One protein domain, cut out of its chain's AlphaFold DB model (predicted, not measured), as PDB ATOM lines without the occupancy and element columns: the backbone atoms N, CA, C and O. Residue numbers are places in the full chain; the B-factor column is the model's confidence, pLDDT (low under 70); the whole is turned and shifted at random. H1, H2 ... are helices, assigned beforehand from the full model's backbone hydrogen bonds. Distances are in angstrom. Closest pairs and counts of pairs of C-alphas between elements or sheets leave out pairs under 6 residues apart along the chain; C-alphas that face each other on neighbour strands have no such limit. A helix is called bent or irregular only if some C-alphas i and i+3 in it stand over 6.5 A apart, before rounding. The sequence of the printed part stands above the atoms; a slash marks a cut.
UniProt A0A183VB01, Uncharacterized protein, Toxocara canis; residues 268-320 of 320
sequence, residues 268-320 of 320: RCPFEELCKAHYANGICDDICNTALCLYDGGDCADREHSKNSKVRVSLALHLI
ATOM      1  N   ARG A 268      18.559   4.961 436.462       75.38
ATOM      2  CA  ARG A 268      19.660   4.039 436.802       75.38
ATOM      3  C   ARG A 268      19.684   2.859 435.825       75.38
ATOM      4  O   ARG A 268      18.632   2.454 435.335       75.38
ATOM      5  N   CYS A 269      20.865   2.275 435.597       79.62
ATOM      6  CA  CYS A 269      21.009   1.055 434.799       79.62
ATOM      7  C   CYS A 269      19.998  -0.017 435.268       79.62
ATOM      8  O   CYS A 269      20.079  -0.455 436.419       79.62
ATOM      9  N   PRO A 270      19.063  -0.471 434.408       82.25
ATOM     10  CA  PRO A 270      18.010  -1.414 434.800       82.25
ATOM     11  C   PRO A 270      18.528  -2.764 435.319       82.25
ATOM     12  O   PRO A 270      17.834  -3.449 436.068       82.25
ATOM     13  N   PHE A 271      19.751  -3.142 434.930       89.00
ATOM     14  CA  PHE A 271      20.395  -4.413 435.265       89.00
ATOM     15  C   PHE A 271      21.765  -4.200 435.923       89.00
ATOM     16  O   PHE A 271      22.747  -4.830 435.545       89.00
ATOM     17  N   GLU A 272      21.831  -3.301 436.906       86.69
ATOM     18  CA  GLU A 272      23.084  -2.846 437.525       86.69
ATOM     19  C   GLU A 272      24.017  -3.988 437.979       86.69
ATOM     20  O   GLU A 272      25.188  -3.994 437.612       86.69
ATOM     21  N   GLU A 273      23.516  -4.983 438.717       91.31
ATOM     22  CA  GLU A 273      24.336  -6.107 439.211       91.31
ATOM     23  C   GLU A 273      24.866  -7.008 438.083       91.31
ATOM     24  O   GLU A 273      26.020  -7.433 438.112       91.31
ATOM     25  N   LEU A 274      24.040  -7.272 437.064       90.75
ATOM     26  CA  LEU A 274      24.430  -8.071 435.899       90.75
ATOM     27  C   LEU A 274      25.497  -7.332 435.086       90.75
ATOM     28  O   LEU A 274      26.548  -7.893 434.792       90.75
ATOM     29  N   CYS A 275      25.242  -6.062 434.773       92.31
ATOM     30  CA  CYS A 275      26.136  -5.268 433.944       92.31
ATOM     31  C   CYS A 275      27.455  -4.960 434.649       92.31
ATOM     32  O   CYS A 275      28.489  -4.958 434.000       92.31
ATOM     33  N   LYS A 276      27.476  -4.800 435.978       92.56
ATOM     34  CA  LYS A 276      28.737  -4.709 436.733       92.56
ATOM     35  C   LYS A 276      29.571  -5.985 436.650       92.56
ATOM     36  O   LYS A 276      30.789  -5.896 436.542       92.56
ATOM     37  N   ALA A 277      28.942  -7.159 436.713       93.31
ATOM     38  CA  ALA A 277      29.649  -8.439 436.634       93.31
ATOM     39  C   ALA A 277      30.217  -8.728 435.231       93.31
ATOM     40  O   ALA A 277      31.154  -9.517 435.105       93.31
ATOM     41  N   HIS A 278      29.656  -8.092 434.203       91.94
ATOM     42  CA  HIS A 278      30.025  -8.275 432.801       91.94
ATOM     43  C   HIS A 278      30.786  -7.086 432.187       91.94
ATOM     44  O   HIS A 278      31.280  -7.193 431.077       91.94
ATOM     45  N   TYR A 279      30.969  -5.996 432.930       92.12
ATOM     46  CA  TYR A 279      31.607  -4.773 432.450       92.12
ATOM     47  C   TYR A 279      33.050  -4.988 431.964       92.12
ATOM     48  O   TYR A 279      33.907  -5.398 432.756       92.12
ATOM     49  N   ALA A 280      33.342  -4.621 430.710       90.50
ATOM     50  CA  ALA A 280      34.686  -4.685 430.119       90.50
ATOM     51  C   ALA A 280      35.332  -6.086 430.215       90.50
ATOM     52  O   ALA A 280      36.541  -6.223 430.447       90.50
ATOM     53  N   ASN A 281      34.524  -7.140 430.089       92.25
ATOM     54  CA  ASN A 281      34.957  -8.534 430.138       92.25
ATOM     55  C   ASN A 281      35.430  -9.063 428.760       92.25
ATOM     56  O   ASN A 281      35.907 -10.200 428.671       92.25
ATOM     57  N   GLY A 282      35.329  -8.252 427.701       88.75
ATOM     58  CA  GLY A 282      35.680  -8.597 426.321       88.75
ATOM     59  C   GLY A 282      34.572  -9.312 425.538       88.75
ATOM     60  O   GLY A 282      34.824  -9.799 424.431       88.75
ATOM     61  N   ILE A 283      33.364  -9.414 426.092       91.00
ATOM     62  CA  ILE A 283      32.180 -10.038 425.500       91.00
ATOM     63  C   ILE A 283      31.094  -8.974 425.422       91.00
ATOM     64  O   ILE A 283      30.625  -8.493 426.433       91.00
ATOM     65  N   CYS A 284      30.652  -8.652 424.208       92.12
ATOM     66  CA  CYS A 284      29.563  -7.700 424.027       92.12
ATOM     67  C   CYS A 284      28.224  -8.277 424.527       92.12
ATOM     68  O   CYS A 284      27.637  -9.149 423.872       92.12
ATOM     69  N   ASP A 285      27.745  -7.743 425.644       92.00
ATOM     70  CA  ASP A 285      26.456  -7.982 426.275       92.00
ATOM     71  C   ASP A 285      25.484  -6.843 425.896       92.00
ATOM     72  O   ASP A 285      25.406  -5.792 426.534       92.00
ATOM     73  N   ASP A 286      24.687  -7.052 424.839       91.38
ATOM     74  CA  ASP A 286      23.812  -6.017 424.250       91.38
ATOM     75  C   ASP A 286      22.830  -5.382 425.263       91.38
ATOM     76  O   ASP A 286      22.446  -4.221 425.125       91.38
ATOM     77  N   ILE A 287      22.439  -6.124 426.307       88.50
ATOM     78  CA  ILE A 287      21.562  -5.646 427.393       88.50
ATOM     79  C   ILE A 287      22.256  -4.560 428.240       88.50
ATOM     80  O   ILE A 287      21.591  -3.679 428.787       88.50
ATOM     81  N   CYS A 288      23.586  -4.605 428.321       90.19
ATOM     82  CA  CYS A 288      24.431  -3.664 429.050       90.19
ATOM     83  C   CYS A 288      25.014  -2.564 428.146       90.19
ATOM     84  O   CYS A 288      25.536  -1.564 428.642       90.19
ATOM     85  N   ASN A 289      24.837  -2.668 426.824       88.56
ATOM     86  CA  ASN A 289      25.313  -1.691 425.846       88.56
ATOM     87  C   ASN A 289      24.385  -0.464 425.715       88.56
ATOM     88  O   ASN A 289      23.853  -0.149 424.650       88.56
ATOM     89  N   THR A 290      24.162   0.240 426.821       84.56
ATOM     90  CA  THR A 290      23.394   1.491 426.858       84.56
ATOM     91  C   THR A 290      24.173   2.563 427.609       84.56
ATOM     92  O   THR A 290      25.003   2.243 428.459       84.56
ATOM     93  N   ALA A 291      23.875   3.842 427.361       79.88
ATOM     94  CA  ALA A 291      24.484   4.948 428.107       79.88
ATOM     95  C   ALA A 291      24.283   4.808 429.628       79.88
ATOM     96  O   ALA A 291      25.190   5.107 430.399       79.88
ATOM     97  N   LEU A 292      23.120   4.284 430.048       82.19
ATOM     98  CA  LEU A 292      22.775   4.052 431.457       82.19
ATOM     99  C   LEU A 292      23.703   3.031 432.126       82.19
ATOM    100  O   LEU A 292      23.982   3.128 433.316       82.19
ATOM    101  N   CYS A 293      24.152   2.039 431.357       86.12
ATOM    102  CA  CYS A 293      24.976   0.921 431.808       86.12
ATOM    103  C   CYS A 293      26.422   1.031 431.290       86.12
ATOM    104  O   CYS A 293      27.127   0.029 431.198       86.12
ATOM    105  N   LEU A 294      26.867   2.255 430.964       87.19
ATOM    106  CA  LEU A 294      28.238   2.576 430.549       87.19
ATOM    107  C   LEU A 294      28.725   1.796 429.315       87.19
ATOM    108  O   LEU A 294      29.907   1.461 429.223       87.19
ATOM    109  N   TYR A 295      27.817   1.532 428.370       89.50
ATOM    110  CA  TYR A 295      28.104   0.880 427.088       89.50
ATOM    111  C   TYR A 295      28.898  -0.425 427.226       89.50
ATOM    112  O   TYR A 295      29.815  -0.682 426.445       89.50
ATOM    113  N   ASP A 296      28.576  -1.220 428.250       89.06
ATOM    114  CA  ASP A 296      29.226  -2.505 428.518       89.06
ATOM    115  C   ASP A 296      30.764  -2.416 428.611       89.06
ATOM    116  O   ASP A 296      31.510  -3.275 428.154       89.06
ATOM    117  N   GLY A 297      31.277  -1.285 429.109       88.06
ATOM    118  CA  GLY A 297      32.720  -1.053 429.204       88.06
ATOM    119  C   GLY A 297      33.438  -0.951 427.855       88.06
ATOM    120  O   GLY A 297      34.666  -0.999 427.807       88.06
ATOM    121  N   GLY A 298      32.689  -0.768 426.765       87.19
ATOM    122  CA  GLY A 298      33.222  -0.703 425.411       87.19
ATOM    123  C   GLY A 298      33.396  -2.063 424.734       87.19
ATOM    124  O   GLY A 298      33.907  -2.090 423.616       87.19
ATOM    125  N   ASP A 299      32.930  -3.169 425.321       89.38
ATOM    126  CA  ASP A 299      33.035  -4.512 424.720       89.38
ATOM    127  C   ASP A 299      32.282  -4.635 423.382       89.38
ATOM    128  O   ASP A 299      32.618  -5.447 422.515       89.38
ATOM    129  N   CYS A 300      31.290  -3.769 423.164       87.50
ATOM    130  CA  CYS A 300      30.547  -3.658 421.911       87.50
ATOM    131  C   CYS A 300      31.126  -2.626 420.919       87.50
ATOM    132  O   CYS A 300      30.633  -2.527 419.791       87.50
ATOM    133  N   ALA A 301      32.161  -1.862 421.295       80.69
ATOM    134  CA  ALA A 301      32.663  -0.717 420.526       80.69
ATOM    135  C   ALA A 301      33.316  -1.092 419.184       80.69
ATOM    136  O   ALA A 301      33.381  -0.253 418.292       80.69
ATOM    137  N   ASP A 302      33.744  -2.343 419.003       72.56
ATOM    138  CA  ASP A 302      34.280  -2.837 417.726       72.56
ATOM    139  C   ASP A 302      33.181  -3.126 416.680       72.56
ATOM    140  O   ASP A 302      33.482  -3.372 415.508       72.56
ATOM    141  N   ARG A 303      31.898  -3.106 417.078       67.62
ATOM    142  CA  ARG A 303      30.746  -3.347 416.186       67.62
ATOM    143  C   ARG A 303      30.174  -2.065 415.578       67.62
ATOM    144  O   ARG A 303      29.628  -2.114 414.476       67.62
ATOM    145  N   GLU A 304      30.324  -0.926 416.249       57.06
ATOM    146  CA  GLU A 304      30.001   0.393 415.699       57.06
ATOM    147  C   GLU A 304      31.288   1.115 415.296       57.06
ATOM    148  O   GLU A 304      32.322   0.978 415.934       57.06
ATOM    149  N   HIS A 305      31.266   1.892 414.213       51.25
ATOM    150  CA  HIS A 305      32.417   2.705 413.815       51.25
ATOM    151  C   HIS A 305      32.682   3.789 414.876       51.25
ATOM    152  O   HIS A 305      32.218   4.923 414.733       51.25
ATOM    153  N   SER A 306      33.415   3.455 415.939       50.72
ATOM    154  CA  SER A 306      33.762   4.400 416.994       50.72
ATOM    155  C   SER A 306      34.584   5.547 416.407       50.72
ATOM    156  O   SER A 306      35.704   5.367 415.910       50.72
ATOM    157  N   LYS A 307      34.038   6.765 416.486       53.62
ATOM    158  CA  LYS A 307      34.826   7.993 416.378       53.62
ATOM    159  C   LYS A 307      35.664   8.107 417.649       53.62
ATOM    160  O   LYS A 307      35.306   8.822 418.575       53.62
ATOM    161  N   ASN A 308      36.780   7.388 417.688       51.16
ATOM    162  CA  ASN A 308      37.734   7.494 418.782       51.16
ATOM    163  C   ASN A 308      38.335   8.906 418.813       51.16
ATOM    164  O   ASN A 308      39.266   9.219 418.065       51.16
ATOM    165  N   SER A 309      37.858   9.739 419.734       50.97
ATOM    166  CA  SER A 309      38.675  10.803 420.309       50.97
ATOM    167  C   SER A 309      39.814  10.110 421.059       50.97
ATOM    168  O   SER A 309      39.582   9.458 422.073       50.97
ATOM    169  N   LYS A 310      41.049  10.166 420.546       54.62
ATOM    170  CA  LYS A 310      42.221   9.617 421.249       54.62
ATOM    171  C   LYS A 310      42.513  10.463 422.492       54.62
ATOM    172  O   LYS A 310      43.374  11.337 422.453       54.62
ATOM    173  N   VAL A 311      41.804  10.199 423.582       58.09
ATOM    174  CA  VAL A 311      42.048  10.802 424.893       58.09
ATOM    175  C   VAL A 311      42.737   9.758 425.764       58.09
ATOM    176  O   VAL A 311      42.227   8.659 425.954       58.09
ATOM    177  N   ARG A 312      43.932  10.078 426.269       70.75
ATOM    178  CA  ARG A 312      44.644   9.241 427.241       70.75
ATOM    179  C   ARG A 312      44.438   9.844 428.625       70.75
ATOM    180  O   ARG A 312      45.072  10.841 428.953       70.75
ATOM    181  N   VAL A 313      43.574   9.232 429.428       69.94
ATOM    182  CA  VAL A 313      43.376   9.596 430.837       69.94
ATOM    183  C   VAL A 313      44.403   8.838 431.683       69.94
ATOM    184  O   VAL A 313      44.601   7.641 431.484       69.94
ATOM    185  N   SER A 314      45.101   9.527 432.588       74.44
ATOM    186  CA  SER A 314      46.042   8.910 433.535       74.44
ATOM    187  C   SER A 314      45.564   9.205 434.954       74.44
ATOM    188  O   SER A 314      45.490  10.370 435.327       74.44
ATOM    189  N   LEU A 315      45.233   8.166 435.724       74.06
ATOM    190  CA  LEU A 315      44.846   8.274 437.133       74.06
ATOM    191  C   LEU A 315      45.966   7.725 438.025       74.06
ATOM    192  O   LEU A 315      46.514   6.659 437.740       74.06
ATOM    193  N   ALA A 316      46.273   8.420 439.118       72.69
ATOM    194  CA  ALA A 316      47.115   7.902 440.192       72.69
ATOM    195  C   ALA A 316      46.211   7.435 441.342       72.69
ATOM    196  O   ALA A 316      45.509   8.240 441.944       72.69
ATOM    197  N   LEU A 317      46.208   6.132 441.628       73.69
ATOM    198  CA  LEU A 317      45.397   5.522 442.685       73.69
ATOM    199  C   LEU A 317      46.305   5.072 443.833       73.69
ATOM    200  O   LEU A 317      47.282   4.358 443.604       73.69
ATOM    201  N   HIS A 318      45.971   5.463 445.063       71.94
ATOM    202  CA  HIS A 318      46.573   4.891 446.268       71.94
ATOM    203  C   HIS A 318      45.766   3.652 446.668       71.94
ATOM    204  O   HIS A 318      44.679   3.762 447.231       71.94
ATOM    205  N   LEU A 319      46.273   2.470 446.317       64.94
ATOM    206  CA  LEU A 319      45.695   1.197 446.743       64.94
ATOM    207  C   LEU A 319      46.289   0.856 448.116       64.94
ATOM    208  O   LEU A 319      47.485   0.574 448.205       64.94
ATOM    209  N   ILE A 320      45.471   0.960 449.166       51.59
ATOM    210  CA  ILE A 320      45.806   0.535 450.537       51.59
ATOM    211  C   ILE A 320      45.462  -0.944 450.697       51.59
ATOM    212  O   ILE A 320      44.371  -1.338 450.229       51.59
TER     213      ILE A 320
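What this domain is: This is residues 268 to 320 of the 320 residues of an uncharacterized protein of Toxocara canis (UniProt A0A183VB01). With little regular structure, this is a small body of loops round two short helices, H1 then H2, side by side and running the same way, from which residues 307 to 320 stick out as a long tail. The 53 printed residues are all helix in class, though under half are in named elements; there is no named strand. The whole is loose, with a radius of gyration of the C-alphas of 13.0 A, and spans 32 by 30 by 20 A.

How they stand to each other: H1, residues 272 to 278, touches H2, residues 291 to 298, at a shallow tilt of 8 degrees. Their closest C-alphas, those of Cys 275 and Cys 293, are 6.6 A apart. In H1 every O i to N i+4 pair is within hydrogen-bond range; in H2 0 of 4 are, beside 3 of 5 O i to N i+3 pairs.

Where its parts are: H1 begins at C-alpha 272 (23.084, -2.846, 437.525) and is 10.0 A long. H2 is 10.7 A long, ends at C-alpha 298 (33.222, -0.703, 425.411) and is irregular: C-alphas 292 and 295 are 7.6 A apart.

The domain as a whole: The printed part has no cut. The link from H1 to H2, 12 residues, is long. Residues 303 to 311, 313 and 319 to 320 have pLDDT under 70.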